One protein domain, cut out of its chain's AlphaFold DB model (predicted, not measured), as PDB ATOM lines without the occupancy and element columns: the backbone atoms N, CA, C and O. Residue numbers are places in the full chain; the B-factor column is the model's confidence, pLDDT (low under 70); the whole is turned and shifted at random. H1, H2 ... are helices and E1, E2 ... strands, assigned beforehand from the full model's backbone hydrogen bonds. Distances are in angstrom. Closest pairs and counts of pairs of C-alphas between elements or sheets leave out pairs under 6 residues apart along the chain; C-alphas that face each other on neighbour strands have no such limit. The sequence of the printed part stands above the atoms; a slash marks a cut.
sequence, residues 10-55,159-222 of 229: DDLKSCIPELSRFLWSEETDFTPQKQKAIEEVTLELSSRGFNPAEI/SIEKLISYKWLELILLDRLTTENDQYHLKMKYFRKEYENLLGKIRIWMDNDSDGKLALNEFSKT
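What this domain is: This is residues 10 to 55 and 159 to 222 of the 229 residues of an uncharacterized protein of Ignavibacteria bacterium (UniProt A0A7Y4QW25). Three long helices make the body: H4 is in the middle, H5 folds back along it as a helical hairpin, and H3 crosses H4 at a steep tilt. A small two-stranded hairpin of E1 and E2, with a long loop of residues 206 to 218, extends one end of the elongated whole, and two short helices, H1 and H2, are near H4. The printed part has 110 residues, in the order H1 H2 H3 H4 H5 E1 E2, with a sheet E1 - E2 that is antiparallel; the class is mostly helix. It is only just loose, close to compact, with a radius of gyration of the C-alphas of 16.0 A and spans of 47 by 27 by 24 A.

Where its parts are: Look first for the sheet: E1 is residues 203 to 205, with C-alpha 203 at (31.745, 69.245, 63.382), and measures 6.7 A; E2 is residues 219 to 221, 7.0 A. Go back along the chain to H5, residues 183 to 199, which runs 24.2 A, and to H4, residues 159 to 174, which runs 23.0 A. Before the cut, find C-alpha 31 at (53.881, 63.022, 49.876); from there H3, residues 31 to 47, runs 24.2 A to C-alpha 47 at (30.388, 57.567, 52.223). H1 is residues 10 to 13, 5.1 A, and H2 is residues 19 to 22, 5.8 A.

How they stand to each other: In the hairpin of E1 and E2 the directions stand at 147 degrees; look for N 204 and O 220 at 3.1 A and N 220 and O 204 at 3.0 A, both within hydrogen-bond range. From E1 go to H4, where the closest C-alphas, those of Ser 159 and Arg 203, are 7.6 A apart. H4 and H5, a helical hairpin, touch at a shallow tilt of 23 degrees, opposite ways; their closest C-alphas are those of Glu 170 and Met 188, 4.8 A. H3 touches H4 at a steep tilt of 56 degrees, opposite ways, closest at the C-alphas of Ala 37 and Trp 168, 5.0 A. H3 and H5 are apart. H1 is close to H4 but not clearly touching, with the C-alphas of Leu 12 and Ser 165 closest at 6.8 A. H2 is likewise close to H4 but not clearly touching, with those of Phe 22 and Ile 172 closest at 7.2 A. Every O i to N i+4 pair is within hydrogen-bond range in H3, H4 and H5; H1 and H2 are too short for such a pair, and each has its 1 O i to N i+3 pair within range.

The domain as a whole: The two C-alphas farthest apart are those of Thr 179 and Asp 211, 50.5 A. Residues 56 to 158 are not printed; C-alpha 55 and C-alpha 159 are 10.4 A apart across the cut, in the link from H3 to H4. The link from E1 to E2, 13 residues, is long. The mean pLDDT of the printed part is 86.6, and residues 212, 216 and 222 are under 70.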
ATOM      1  N   ASP A  10      56.055  69.561  59.017       85.56
ATOM      2  CA  ASP A  10      56.321  70.247  60.282       85.56
ATOM      3  C   ASP A  10      55.117  70.181  61.227       85.56
ATOM      4  O   ASP A  10      55.295  69.973  62.431       85.56
ATOM      5  N   ASP A  11      53.895  70.224  60.687       85.56
ATOM      6  CA  ASP A  11      52.676  70.033  61.475       85.56
ATOM      7  C   ASP A  11      52.637  68.631  62.119       85.56
ATOM      8  O   ASP A  11      52.195  68.472  63.264       85.56
ATOM      9  N   LEU A  12      53.170  67.608  61.436       87.81
ATOM     10  CA  LEU A  12      53.248  66.235  61.948       87.81
ATOM     11  C   LEU A  12      54.354  66.020  62.988       87.81
ATOM     12  O   LEU A  12      54.199  65.171  63.873       87.81
ATOM     13  N   LYS A  13      55.453  66.784  62.931       84.81
ATOM     14  CA  LYS A  13      56.572  66.669  63.891       84.81
ATOM     15  C   LYS A  13      56.140  66.944  65.333       84.81
ATOM     16  O   LYS A  13      56.753  66.419  66.261       84.81
ATOM     17  N   SER A  14      55.056  67.701  65.525       79.62
ATOM     18  CA  SER A  14      54.418  67.900  66.835       79.62
ATOM     19  C   SER A  14      53.883  66.600  67.457       79.62
ATOM     20  O   SER A  14      53.806  66.482  68.679       79.62
ATOM     21  N   CYS A  15      53.517  65.620  66.626       84.62
ATOM     22  CA  CYS A  15      52.912  64.357  67.043       84.62
ATOM     23  C   CYS A  15      53.946  63.231  67.159       84.62
ATOM     24  O   CYS A  15      53.860  62.408  68.071       84.62
ATOM     25  N   ILE A  16      54.913  63.179  66.238       86.62
ATOM     26  CA  ILE A  16      56.015  62.216  66.279       86.62
ATOM     27  C   ILE A  16      57.338  62.960  66.060       86.62
ATOM     28  O   ILE A  16      57.624  63.366  64.929       86.62
ATOM     29  N   PRO A  17      58.174  63.119  67.105       80.12
ATOM     30  CA  PRO A  17      59.504  63.680  66.924       80.12
ATOM     31  C   PRO A  17      60.344  62.752  66.034       80.12
ATOM     32  O   PRO A  17      60.195  61.532  66.082       80.12
ATOM     33  N   GLU A  18      61.239  63.340  65.238       83.56
ATOM     34  CA  GLU A  18      62.129  62.621  64.309       83.56
ATOM     35  C   GLU A  18      61.407  61.859  63.181       83.56
ATOM     36  O   GLU A  18      61.881  60.815  62.735       83.56
ATOM     37  N   LEU A  19      60.285  62.399  62.685       85.81
ATOM     38  CA  LEU A  19      59.498  61.814  61.590       85.81
ATOM     39  C   LEU A  19      60.351  61.408  60.369       85.81
ATOM     40  O   LEU A  19      60.106  60.369  59.766       85.81
ATOM     41  N   SER A  20      61.409  62.162  60.057       84.25
ATOM     42  CA  SER A  20      62.328  61.872  58.946       84.25
ATOM     43  C   SER A  20      63.020  60.507  59.035       84.25
ATOM     44  O   SER A  20      63.433  59.967  58.014       84.25
ATOM     45  N   ARG A  21      63.117  59.896  60.225       85.06
ATOM     46  CA  ARG A  21      63.659  58.535  60.387       85.06
ATOM     47  C   ARG A  21      62.772  57.453  59.770       85.06
ATOM     48  O   ARG A  21      63.219  56.315  59.645       85.06
ATOM     49  N   PHE A  22      61.532  57.787  59.417       84.94
ATOM     50  CA  PHE A  22      60.595  56.867  58.781       84.94
ATOM     51  C   PHE A  22      60.588  56.953  57.258       84.94
ATOM     52  O   PHE A  22      59.801  56.226  56.659       84.94
ATOM     53  N   LEU A  23      61.469  57.736  56.627       84.88
ATOM     54  CA  LEU A  23      61.663  57.715  55.172       84.88
ATOM     55  C   LEU A  23      62.519  56.519  54.749       84.88
ATOM     56  O   LEU A  23      63.472  56.137  55.438       84.88
ATOM     57  N   TRP A  24      62.147  55.855  53.656       75.69
ATOM     58  CA  TRP A  24      63.018  54.853  53.037       75.69
ATOM     59  C   TRP A  24      64.237  55.536  52.401       75.69
ATOM     60  O   TRP A  24      64.230  56.738  52.169       75.69
ATOM     61  N   SER A  25      65.308  54.788  52.122       76.56
ATOM     62  CA  SER A  25      66.576  55.373  51.643       76.56
ATOM     63  C   SER A  25      66.461  56.163  50.333       76.56
ATOM     64  O   SER A  25      67.338  56.967  50.040       76.56
ATOM     65  N   GLU A  26      65.413  55.910  49.550       81.88
ATOM     66  CA  GLU A  26      65.145  56.558  48.260       81.88
ATOM     67  C   GLU A  26      64.005  57.588  48.334       81.88
ATOM     68  O   GLU A  26      63.778  58.316  47.370       81.88
ATOM     69  N   GLU A  27      63.296  57.675  49.463       84.19
ATOM     70  CA  GLU A  27      62.221  58.645  49.664       84.19
ATOM     71  C   GLU A  27      62.768  59.952  50.235       84.19
ATOM     72  O   GLU A  27      63.614  59.966  51.131       84.19
ATOM     73  N   THR A  28      62.246  61.067  49.733       86.38
ATOM     74  CA  THR A  28      62.624  62.412  50.183       86.38
ATOM     75  C   THR A  28      61.609  63.037  51.132       86.38
ATOM     76  O   THR A  28      61.973  63.933  51.891       86.38
ATOM     77  N   ASP A  29      60.359  62.579  51.085       88.38
ATOM     78  CA  ASP A  29      59.216  63.133  51.808       88.38
ATOM     79  C   ASP A  29      58.081  62.099  51.913       88.38
ATOM     80  O   ASP A  29      58.139  61.022  51.314       88.38
ATOM     81  N   PHE A  30      57.042  62.430  52.679       90.00
ATOM     82  CA  PHE A  30      55.863  61.579  52.875       90.00
ATOM     83  C   PHE A  30      54.679  61.966  51.973       90.00
ATOM     84  O   PHE A  30      53.519  61.716  52.326       90.00
ATOM     85  N   THR A  31      54.932  62.600  50.820       90.12
ATOM     86  CA  THR A  31      53.881  63.022  49.876       90.12
ATOM     87  C   THR A  31      52.984  61.864  49.421       90.12
ATOM     88  O   THR A  31      51.765  62.060  49.396       90.12
ATOM     89  N   PRO A  32      53.495  60.652  49.118       90.69
ATOM     90  CA  PRO A  32      52.635  59.530  48.737       90.69
ATOM     91  C   PRO A  32      51.653  59.131  49.849       90.69
ATOM     92  O   PRO A  32      50.457  58.963  49.604       90.69
ATOM     93  N   GLN A  33      52.127  59.042  51.096       92.56
ATOM     94  CA  GLN A  33      51.286  58.735  52.255       92.56
ATOM     95  C   GLN A  33      50.283  59.865  52.523       92.56
ATOM     96  O   GLN A  33      49.147  59.589  52.910       92.56
ATOM     97  N   LYS A  34      50.669  61.123  52.268       92.25
ATOM     98  CA  LYS A  34      49.781  62.286  52.370       92.25
ATOM     99  C   LYS A  34      48.623  62.186  51.383       92.25
ATOM    100  O   LYS A  34      47.469  62.320  51.778       92.25
ATOM    101  N   GLN A  35      48.922  61.933  50.109       92.00
ATOM    102  CA  GLN A  35      47.915  61.809  49.051       92.00
ATOM    103  C   GLN A  35      46.929  60.685  49.366       92.00
ATOM    104  O   GLN A  35      45.721  60.908  49.371       92.00
ATOM    105  N   LYS A  36      47.442  59.515  49.759       93.25
ATOM    106  CA  LYS A  36      46.601  58.387  50.165       93.25
ATOM    107  C   LYS A  36      45.746  58.698  51.400       93.25
ATOM    108  O   LYS A  36      44.589  58.290  51.463       93.25
ATOM    109  N   ALA A  37      46.278  59.442  52.370       93.75
ATOM    110  CA  ALA A  37      45.502  59.876  53.528       93.75
ATOM    111  C   ALA A  37      44.339  60.792  53.129       93.75
ATOM    112  O   ALA A  37      43.221  60.599  53.602       93.75
ATOM    113  N   ILE A  38      44.589  61.758  52.242       92.50
ATOM    114  CA  ILE A  38      43.556  62.655  51.708       92.50
ATOM    115  C   ILE A  38      42.479  61.844  50.982       92.50
ATOM    116  O   ILE A  38      41.292  62.070  51.215       92.50
ATOM    117  N   GLU A  39      42.869  60.875  50.153       93.06
ATOM    118  CA  GLU A  39      41.940  59.989  49.445       93.06
ATOM    119  C   GLU A  39      41.066  59.179  50.411       93.06
ATOM    120  O   GLU A  39      39.841  59.206  50.291       93.06
ATOM    121  N   GLU A  40      41.661  58.507  51.405       94.31
ATOM    122  CA  GLU A  40      40.913  57.713  52.390       94.31
ATOM    123  C   GLU A  40      39.925  58.569  53.193       94.31
ATOM    124  O   GLU A  40      38.771  58.176  53.372       94.31
ATOM    125  N   VAL A  41      40.345  59.755  53.645       92.88
ATOM    126  CA  VAL A  41      39.460  60.674  54.377       92.88
ATOM    127  C   VAL A  41      38.342  61.185  53.473       92.88
ATOM    128  O   VAL A  41      37.182  61.200  53.880       92.88
ATOM    129  N   THR A  42      38.657  61.555  52.234       91.44
ATOM    130  CA  THR A  42      37.674  62.040  51.255       91.44
ATOM    131  C   THR A  42      36.615  60.981  50.962       91.44
ATOM    132  O   THR A  42      35.420  61.288  50.964       91.44
ATOM    133  N   LEU A  43      37.027  59.728  50.754       91.88
ATOM    134  CA  LEU A  43      36.120  58.603  50.534       91.88
ATOM    135  C   LEU A  43      35.242  58.334  51.760       91.88
ATOM    136  O   LEU A  43      34.035  58.144  51.615       91.88
ATOM    137  N   GLU A  44      35.816  58.365  52.963       91.81
ATOM    138  CA  GLU A  44      35.082  58.142  54.215       91.81
ATOM    139  C   GLU A  44      34.071  59.260  54.513       91.81
ATOM    140  O   GLU A  44      32.973  59.002  55.004       91.81
ATOM    141  N   LEU A  45      34.401  60.514  54.202       90.31
ATOM    142  CA  LEU A  45      33.457  61.624  54.321       90.31
ATOM    143  C   LEU A  45      32.349  61.518  53.267       90.31
ATOM    144  O   LEU A  45      31.171  61.667  53.596       90.31
ATOM    145  N   SER A  46      32.703  61.160  52.031       90.44
ATOM    146  CA  SER A  46      31.733  60.951  50.949       90.44
ATOM    147  C   SER A  46      30.750  59.822  51.270       90.44
ATOM    148  O   SER A  46      29.546  59.972  51.076       90.44
ATOM    149  N   SER A  47      31.233  58.705  51.829       90.38
ATOM    150  CA  SER A  47      30.388  57.567  52.223       90.38
ATOM    151  C   SER A  47      29.404  57.917  53.348       90.38
ATOM    152  O   SER A  47      28.350  57.293  53.474       90.38
ATOM    153  N   ARG A  48      29.716  58.955  54.132       88.62
ATOM    154  CA  ARG A  48      28.860  59.518  55.187       88.62
ATOM    155  C   ARG A  48      27.932  60.630  54.695       88.62
ATOM    156  O   ARG A  48      27.210  61.200  55.508       88.62
ATOM    157  N   GLY A  49      27.923  60.912  53.392       87.94
ATOM    158  CA  GLY A  49      27.029  61.882  52.759       87.94
ATOM    159  C   GLY A  49      27.540  63.323  52.747       87.94
ATOM    160  O   GLY A  49      26.774  64.214  52.397       87.94
ATOM    161  N   PHE A  50      28.800  63.569  53.111       87.38
ATOM    162  CA  PHE A  50      29.410  64.890  52.948       87.38
ATOM    163  C   PHE A  50      29.881  65.064  51.506       87.38
ATOM    164  O   PHE A  50      30.432  64.132  50.925       87.38
ATOM    165  N   ASN A  51      29.716  66.259  50.943       86.00
ATOM    166  CA  ASN A  51      30.314  66.608  49.660       86.00
ATOM    167  C   ASN A  51      31.715  67.195  49.903       86.00
ATOM    168  O   ASN A  51      31.811  68.313  50.411       86.00
ATOM    169  N   PRO A  52      32.815  66.511  49.522       80.06
ATOM    170  CA  PRO A  52      34.164  67.040  49.711       80.06
ATOM    171  C   PRO A  52      34.400  68.391  49.031       80.06
ATOM    172  O   PRO A  52      35.356  69.080  49.367       80.06
ATOM    173  N   ALA A  53      33.544  68.758  48.069       79.81
ATOM    174  CA  ALA A  53      33.622  70.031  47.378       79.81
ATOM    175  C   ALA A  53      33.188  71.245  48.209       79.81
ATOM    176  O   ALA A  53      33.557  72.361  47.836       79.81
ATOM    177  N   GLU A  54      32.408  71.005  49.264       81.12
ATOM    178  CA  GLU A  54      31.700  72.006  50.076       81.12
ATOM    179  C   GLU A  54      32.193  72.028  51.531       81.12
ATOM    180  O   GLU A  54      31.851  72.928  52.295       81.12
ATOM    181  N   ILE A  55      33.007  71.044  51.927       82.00
ATOM    182  CA  ILE A  55      33.641  71.002  53.246       82.00
ATOM    183  C   ILE A  55      34.890  71.891  53.288       82.00
ATOM    184  O   ILE A  55      35.541  72.134  52.275       82.00
ATOM    185  N   SER A 159      39.803  71.283  61.458       84.06
ATOM    186  CA  SER A 159      39.185  70.058  61.977       84.06
ATOM    187  C   SER A 159      39.362  68.876  61.020       84.06
ATOM    188  O   SER A 159      39.706  67.771  61.449       84.06
ATOM    189  N   ILE A 160      39.173  69.109  59.718       88.00
ATOM    190  CA  ILE A 160      39.370  68.092  58.673       88.00
ATOM    191  C   ILE A 160      40.860  67.817  58.467       88.00
ATOM    192  O   ILE A 160      41.258  66.660  58.359       88.00
ATOM    193  N   GLU A 161      41.701  68.850  58.519       88.25
ATOM    194  CA  GLU A 161      43.156  68.673  58.506       88.25
ATOM    195  C   GLU A 161      43.594  67.740  59.636       88.25
ATOM    196  O   GLU A 161      44.376  66.819  59.423       88.25
ATOM    197  N   LYS A 162      43.025  67.876  60.839       89.12
ATOM    198  CA  LYS A 162      43.365  66.982  61.947       89.12
ATOM    199  C   LYS A 162      43.013  65.520  61.647       89.12
ATOM    200  O   LYS A 162      43.822  64.644  61.967       89.12
ATOM    201  N   LEU A 163      41.886  65.245  60.985       91.94
ATOM    202  CA  LEU A 163      41.562  63.896  60.495       91.94
ATOM    203  C   LEU A 163      42.626  63.383  59.522       91.94
ATOM    204  O   LEU A 163      43.124  62.269  59.694       91.94
ATOM    205  N   ILE A 164      43.013  64.210  58.550       92.75
ATOM    206  CA  ILE A 164      44.044  63.866  57.566       92.75
ATOM    207  C   ILE A 164      45.382  63.614  58.261       92.75
ATOM    208  O   ILE A 164      46.032  62.622  57.961       92.75
ATOM    209  N   SER A 165      45.767  64.428  59.248       92.75
ATOM    210  CA  SER A 165      47.019  64.255  59.991       92.75
ATOM    211  C   SER A 165      47.086  62.905  60.710       92.75
ATOM    212  O   SER A 165      48.105  62.220  60.644       92.75
ATOM    213  N   TYR A 166      45.993  62.471  61.348       94.81
ATOM    214  CA  TYR A 166      45.948  61.170  62.013       94.81
ATOM    215  C   TYR A 166      46.003  60.023  61.014       94.81
ATOM    216  O   TYR A 166      46.723  59.053  61.248       94.81
ATOM    217  N   LYS A 167      45.298  60.149  59.888       95.62
ATOM    218  CA  LYS A 167      45.340  59.146  58.829       95.62
ATOM    219  C   LYS A 167      46.724  59.063  58.171       95.62
ATOM    220  O   LYS A 167      47.230  57.973  57.929       95.62
ATOM    221  N   TRP A 168      47.367  60.199  57.938       94.75
ATOM    222  CA  TRP A 168      48.708  60.274  57.371       94.75
ATOM    223  C   TRP A 168      49.733  59.614  58.298       94.75
ATOM    224  O   TRP A 168      50.496  58.757  57.857       94.75
ATOM    225  N   LEU A 169      49.683  59.910  59.601       94.69
ATOM    226  CA  LEU A 169      50.532  59.257  60.603       94.69
ATOM    227  C   LEU A 169      50.260  57.753  60.719       94.69
ATOM    228  O   LEU A 169      51.198  56.976  60.887       94.69
ATOM    229  N   GLU A 170      48.998  57.330  60.617       95.12
ATOM    230  CA  GLU A 170      48.638  55.911  60.560       95.12
ATOM    231  C   GLU A 170      49.334  55.213  59.383       95.12
ATOM    232  O   GLU A 170      49.958  54.174  59.586       95.12
ATOM    233  N   LEU A 171      49.276  55.795  58.180       94.31
ATOM    234  CA  LEU A 171      49.886  55.225  56.976       94.31
ATOM    235  C   LEU A 171      51.420  55.199  57.050       94.31
ATOM    236  O   LEU A 171      52.014  54.168  56.752       94.31
ATOM    237  N   ILE A 172      52.056  56.274  57.538       93.50
ATOM    238  CA  ILE A 172      53.517  56.313  57.751       93.50
ATOM    239  C   ILE A 172      53.964  55.179  58.686       93.50
ATOM    240  O   ILE A 172      54.985  54.529  58.460       93.50
ATOM    241  N   LEU A 173      53.212  54.929  59.760       93.00
ATOM    242  CA  LEU A 173      53.553  53.889  60.729       93.00
ATOM    243  C   LEU A 173      53.219  52.482  60.229       93.00
ATOM    244  O   LEU A 173      53.912  51.535  60.602       93.00
ATOM    245  N   LEU A 174      52.190  52.343  59.390       90.88
ATOM    246  CA  LEU A 174      51.845  51.082  58.743       90.88
ATOM    247  C   LEU A 174      52.986  50.595  57.839       90.88
ATOM    248  O   LEU A 174      53.329  49.418  57.895       90.88
ATOM    249  N   ASP A 175      53.638  51.499  57.103       89.44
ATOM    250  CA  ASP A 175      54.799  51.173  56.255       89.44
ATOM    251  C   ASP A 175      56.022  50.695  57.064       89.44
ATOM    252  O   ASP A 175      56.949  50.088  56.523       89.44
ATOM    253  N   ARG A 176      56.038  50.949  58.379       87.50
ATOM    254  CA  ARG A 176      57.097  50.534  59.314       87.50
ATOM    255  C   ARG A 176      56.729  49.333  60.171       87.50
ATOM    256  O   ARG A 176      57.556  48.888  60.967       87.50
ATOM    257  N   LEU A 177      55.521  48.802  60.013       88.75
ATOM    258  CA  LEU A 177      55.067  47.629  60.740       88.75
ATOM    259  C   LEU A 177      55.922  46.416  60.362       88.75
ATOM    260  O   LEU A 177      55.957  46.002  59.207       88.75
ATOM    261  N   THR A 178      56.576  45.814  61.353       87.25
ATOM    262  CA  THR A 178      57.345  44.578  61.147       87.25
ATOM    263  C   THR A 178      56.627  43.376  61.728       87.25
ATOM    264  O   THR A 178      56.499  42.343  61.076       87.25
ATOM    265  N   THR A 179      56.133  43.508  62.959       91.12
ATOM    266  CA  THR A 179      55.425  42.444  63.665       91.12
ATOM    267  C   THR A 179      54.294  43.017  64.503       91.12
ATOM    268  O   THR A 179      54.276  44.194  64.879       91.12
ATOM    269  N   GLU A 180      53.315  42.171  64.806       91.00
ATOM    270  CA  GLU A 180      52.202  42.590  65.639       91.00
ATOM    271  C   GLU A 180      52.692  42.985  67.043       91.00
ATOM    272  O   GLU A 180      53.333  42.208  67.742       91.00
ATOM    273  N   ASN A 181      52.315  44.191  67.463       92.44
ATOM    274  CA  ASN A 181      52.570  44.787  68.782       92.44
ATOM    275  C   ASN A 181      53.990  45.329  68.972       92.44
ATOM    276  O   ASN A 181      54.376  45.642  70.099       92.44
ATOM    277  N   ASP A 182      54.726  45.536  67.879       92.50
ATOM    278  CA  ASP A 182      55.884  46.423  67.907       92.50
ATOM    279  C   ASP A 182      55.474  47.888  68.199       92.50
ATOM    280  O   ASP A 182      54.295  48.265  68.222       92.50
ATOM    281  N   GLN A 183      56.467  48.742  68.456       90.56
ATOM    282  CA  GLN A 183      56.222  50.148  68.785       90.56
ATOM    283  C   GLN A 183      55.491  50.919  67.671       90.56
ATOM    284  O   GLN A 183      54.771  51.874  67.969       90.56
ATOM    285  N   TYR A 184      55.655  50.520  66.406       92.12
ATOM    286  CA  TYR A 184      55.010  51.167  65.264       92.12
ATOM    287  C   TYR A 184      53.553  50.740  65.172       92.12
ATOM    288  O   TYR A 184      52.681  51.595  65.037       92.12
ATOM    289  N   HIS A 185      53.266  49.457  65.399       92.88
ATOM    290  CA  HIS A 185      51.917  48.923  65.494       92.88
ATOM    291  C   HIS A 185      51.099  49.616  66.582       92.88
ATOM    292  O   HIS A 185      49.954  50.010  66.353       92.88
ATOM    293  N   LEU A 186      51.679  49.778  67.775       93.69
ATOM    294  CA  LEU A 186      50.993  50.406  68.905       93.69
ATOM    295  C   LEU A 186      50.694  51.885  68.629       93.69
ATOM    296  O   LEU A 186      49.582  52.343  68.902       93.69
ATOM    297  N   LYS A 187      51.645  52.620  68.040       93.31
ATOM    298  CA  LYS A 187      51.438  54.021  67.640       93.31
ATOM    299  C   LYS A 187      50.427  54.149  66.499       93.31
ATOM    300  O   LYS A 187      49.557  55.011  66.557       93.31
ATOM    301  N   MET A 188      50.478  53.265  65.507       94.81
ATOM    302  CA  MET A 188      49.511  53.225  64.407       94.81
ATOM    303  C   MET A 188      48.094  52.997  64.948       94.81
ATOM    304  O   MET A 188      47.178  53.748  64.618       94.81
ATOM    305  N   LYS A 189      47.913  52.017  65.849       95.38
ATOM    306  CA  LYS A 189      46.634  51.768  66.540       95.38
ATOM    307  C   LYS A 189      46.154  52.990  67.328       95.38
ATOM    308  O   LYS A 189      44.956  53.261  67.341       95.38
ATOM    309  N   TYR A 190      47.066  53.724  67.968       95.19
ATOM    310  CA  TYR A 190      46.737  54.976  68.648       95.19
ATOM    311  C   TYR A 190      46.187  56.024  67.670       95.19
ATOM    312  O   TYR A 190      45.085  56.518  67.889       95.19
ATOM    313  N   PHE A 191      46.883  56.314  66.565       95.94
ATOM    314  CA  PHE A 191      46.412  57.308  65.592       95.94
ATOM    315  C   PHE A 191      45.121  56.889  64.889       95.94
ATOM    316  O   PHE A 191      44.241  57.726  64.720       95.94
ATOM    317  N   ARG A 192      44.944  55.598  64.581       96.12
ATOM    318  CA  ARG A 192      43.663  55.072  64.089       96.12
ATOM    319  C   ARG A 192      42.531  55.331  65.083       96.12
ATOM    320  O   ARG A 192      41.465  55.801  64.700       96.12
ATOM    321  N   LYS A 193      42.757  55.056  66.370       96.31
ATOM    322  CA  LYS A 193      41.760  55.303  67.419       96.31
ATOM    323  C   LYS A 193      41.429  56.793  67.543       96.31
ATOM    324  O   LYS A 193      40.258  57.141  67.667       96.31
ATOM    325  N   GLU A 194      42.429  57.670  67.501       95.12
ATOM    326  CA  GLU A 194      42.213  59.120  67.548       95.12
ATOM    327  C   GLU A 194      41.500  59.645  66.294       95.12
ATOM    328  O   GLU A 194      40.608  60.487  66.411       95.12
ATOM    329  N   TYR A 195      41.806  59.086  65.120       95.06
ATOM    330  CA  TYR A 195      41.071  59.319  63.880       95.06
ATOM    331  C   TYR A 195      39.594  58.946  64.023       95.06
ATOM    332  O   TYR A 195      38.732  59.788  63.797       95.06
ATOM    333  N   GLU A 196      39.280  57.725  64.463       94.12
ATOM    334  CA  GLU A 196      37.898  57.261  64.650       94.12
ATOM    335  C   GLU A 196      37.144  58.091  65.702       94.12
ATOM    336  O   GLU A 196      35.980  58.456  65.505       94.12
ATOM    337  N   ASN A 197      37.813  58.432  66.808       92.94
ATOM    338  CA  ASN A 197      37.259  59.274  67.866       92.94
ATOM    339  C   ASN A 197      36.903  60.672  67.358       92.94
ATOM    340  O   ASN A 197      35.822  61.179  67.673       92.94
ATOM    341  N   LEU A 198      37.814  61.300  66.606       91.62
ATOM    342  CA  LEU A 198      37.587  62.608  66.010       91.62
ATOM    343  C   LEU A 198      36.494  62.515  64.948       91.62
ATOM    344  O   LEU A 198      35.538  63.278  65.006       91.62
ATOM    345  N   LEU A 199      36.565  61.534  64.049       91.12
ATOM    346  CA  LEU A 199      35.585  61.332  62.988       91.12
ATOM    347  C   LEU A 199      34.176  61.120  63.545       91.12
ATOM    348  O   LEU A 199      33.217  61.575  62.939       91.12
ATOM    349  N   GLY A 200      34.022  60.478  64.704       87.94
ATOM    350  CA  GLY A 200      32.723  60.296  65.359       87.94
ATOM    351  C   GLY A 200      32.164  61.539  66.067       87.94
ATOM    352  O   GLY A 200      31.020  61.505  66.518       87.94
ATOM    353  N   LYS A 201      32.956  62.607  66.220       87.75
ATOM    354  CA  LYS A 201      32.582  63.824  66.968       87.75
ATOM    355  C   LYS A 201      32.764  65.115  66.176       87.75
ATOM    356  O   LYS A 201      32.320  66.166  66.649       87.75
ATOM    357  N   ILE A 202      33.454  65.049  65.041       86.56
ATOM    358  CA  ILE A 202      33.819  66.210  64.247       86.56
ATOM    359  C   ILE A 202      32.566  66.957  63.807       86.56
ATOM    360  O   ILE A 202      31.506  66.396  63.513       86.56
ATOM    361  N   ARG A 203      32.718  68.271  63.827       81.69
ATOM    362  CA  ARG A 203      31.745  69.245  63.382       81.69
ATOM    363  C   ARG A 203      32.203  69.714  62.016       81.69
ATOM    364  O   ARG A 203      33.291  70.269  61.932       81.69
ATOM    365  N   ILE A 204      31.424  69.432  60.979       83.06
ATOM    366  CA  ILE A 204      31.784  69.793  59.610       83.06
ATOM    367  C   ILE A 204      30.796  70.847  59.135       83.06
ATOM    368  O   ILE A 204      29.580  70.651  59.180       83.06
ATOM    369  N   TRP A 205      31.352  71.973  58.713       80.50
ATOM    370  CA  TRP A 205      30.628  73.026  58.023       80.50
ATOM    371  C   TRP A 205      30.620  72.723  56.528       80.50
ATOM    372  O   TRP A 205      31.669  72.376  55.977       80.50
ATOM    373  N   MET A 206      29.448  72.828  55.905       78.69
ATOM    374  CA  MET A 206      29.266  72.663  54.465       78.69
ATOM    375  C   MET A 206      28.597  73.903  53.901       78.69
ATOM    376  O   MET A 206      27.487  74.207  54.309       78.69
ATOM    377  N   ASP A 207      29.251  74.581  52.968       76.25
ATOM    378  CA  ASP A 207      28.654  75.695  52.225       76.25
ATOM    379  C   ASP A 207      27.699  75.124  51.158       76.25
ATOM    380  O   ASP A 207      28.101  74.846  50.024       76.25
ATOM    381  N   ASN A 208      26.463  74.815  51.568       74.00
ATOM    382  CA  ASN A 208      25.508  74.046  50.760       74.00
ATOM    383  C   ASN A 208      24.878  74.901  49.656       74.00
ATOM    384  O   ASN A 208      24.393  74.357  48.661       74.00
ATOM    385  N   ASP A 209      24.825  76.218  49.847       76.62
ATOM    386  CA  ASP A 209      24.316  77.160  48.851       76.62
ATOM    387  C   ASP A 209      25.426  77.865  48.054       76.62
ATOM    388  O   ASP A 209      25.129  78.534  47.058       76.62
ATOM    389  N   SER A 210      26.695  77.602  48.396       71.75
ATOM    390  CA  SER A 210      27.884  78.121  47.715       71.75
ATOM    391  C   SER A 210      27.964  79.649  47.733       71.75
ATOM    392  O   SER A 210      28.513  80.254  46.803       71.75
ATOM    393  N   ASP A 211      27.400  80.288  48.758       73.31
ATOM    394  CA  ASP A 211      27.416  81.741  48.911       73.31
ATOM    395  C   ASP A 211      28.688  82.255  49.618       73.31
ATOM    396  O   ASP A 211      28.957  83.466  49.638       73.31
ATOM    397  N   GLY A 212      29.510  81.336  50.138       65.19
ATOM    398  CA  GLY A 212      30.763  81.622  50.829       65.19
ATOM    399  C   GLY A 212      30.597  82.082  52.279       65.19
ATOM    400  O   GLY A 212      31.574  82.558  52.866       65.19
ATOM    401  N   LYS A 213      29.400  81.975  52.867       71.75
ATOM    402  CA  LYS A 213      29.080  82.390  54.237       71.75
ATOM    403  C   LYS A 213      28.337  81.293  54.976       71.75
ATOM    404  O   LYS A 213      27.205  80.964  54.671       71.75
ATOM    405  N   LEU A 214      28.916  80.833  56.079       73.44
ATOM    406  CA  LEU A 214      28.271  79.777  56.842       73.44
ATOM    407  C   LEU A 214      27.074  80.257  57.655       73.44
ATOM    408  O   LEU A 214      27.185  81.148  58.506       73.44
ATOM    409  N   ALA A 215      25.956  79.560  57.485       72.00
ATOM    410  CA  ALA A 215      24.757  79.711  58.291       72.00
ATOM    411  C   ALA A 215      24.590  78.584  59.333       72.00
ATOM    412  O   ALA A 215      25.137  77.486  59.234       72.00
ATOM    413  N   LEU A 216      23.794  78.829  60.383       69.62
ATOM    414  CA  LEU A 216      23.570  77.856  61.472       69.62
ATOM    415  C   LEU A 216      22.982  76.515  60.989       69.62
ATOM    416  O   LEU A 216      23.187  75.487  61.631       69.62
ATOM    417  N   ASN A 217      22.223  76.529  59.893       72.06
ATOM    418  CA  ASN A 217      21.586  75.362  59.276       72.06
ATOM    419  C   ASN A 217      22.516  74.576  58.337       72.06
ATOM    420  O   ASN A 217      22.136  73.502  57.884       72.06
ATOM    421  N   GLU A 218      23.717  75.082  58.076       71.25
ATOM    422  CA  GLU A 218      24.741  74.470  57.217       71.25
ATOM    423  C   GLU A 218      25.769  73.640  57.995       71.25
ATOM    424  O   GLU A 218      26.770  73.132  57.487       71.25
ATOM    425  N   PHE A 219      25.491  73.483  59.281       71.19
ATOM    426  CA  PHE A 219      26.266  72.678  60.189       71.19
ATOM    427  C   PHE A 219      25.763  71.230  60.205       71.19
ATOM    428  O   PHE A 219      24.595  70.969  60.504       71.19
ATOM    429  N   SER A 220      26.668  70.269  59.993       70.69
ATOM    430  CA  SER A 220      26.364  68.844  60.124       70.69
ATOM    431  C   SER A 220      27.319  68.135  61.088       70.69
ATOM    432  O   SER A 220      28.514  68.428  61.194       70.69
ATOM    433  N   LYS A 221      26.764  67.179  61.840       71.12
ATOM    434  CA  LYS A 221      27.525  66.271  62.705       71.12
ATOM    435  C   LYS A 221      27.680  64.945  61.991       71.12
ATOM    436  O   LYS A 221      26.719  64.422  61.434       71.12
ATOM    437  N   THR A 222      28.847  64.338  62.117       63.91
ATOM    438  CA  THR A 222      29.007  62.936  61.756       63.91
ATOM    439  C   THR A 222      28.186  62.064  62.712       63.91
ATOM    440  O   THR A 222      28.440  61.982  63.914       63.91
TER     441      THR A 222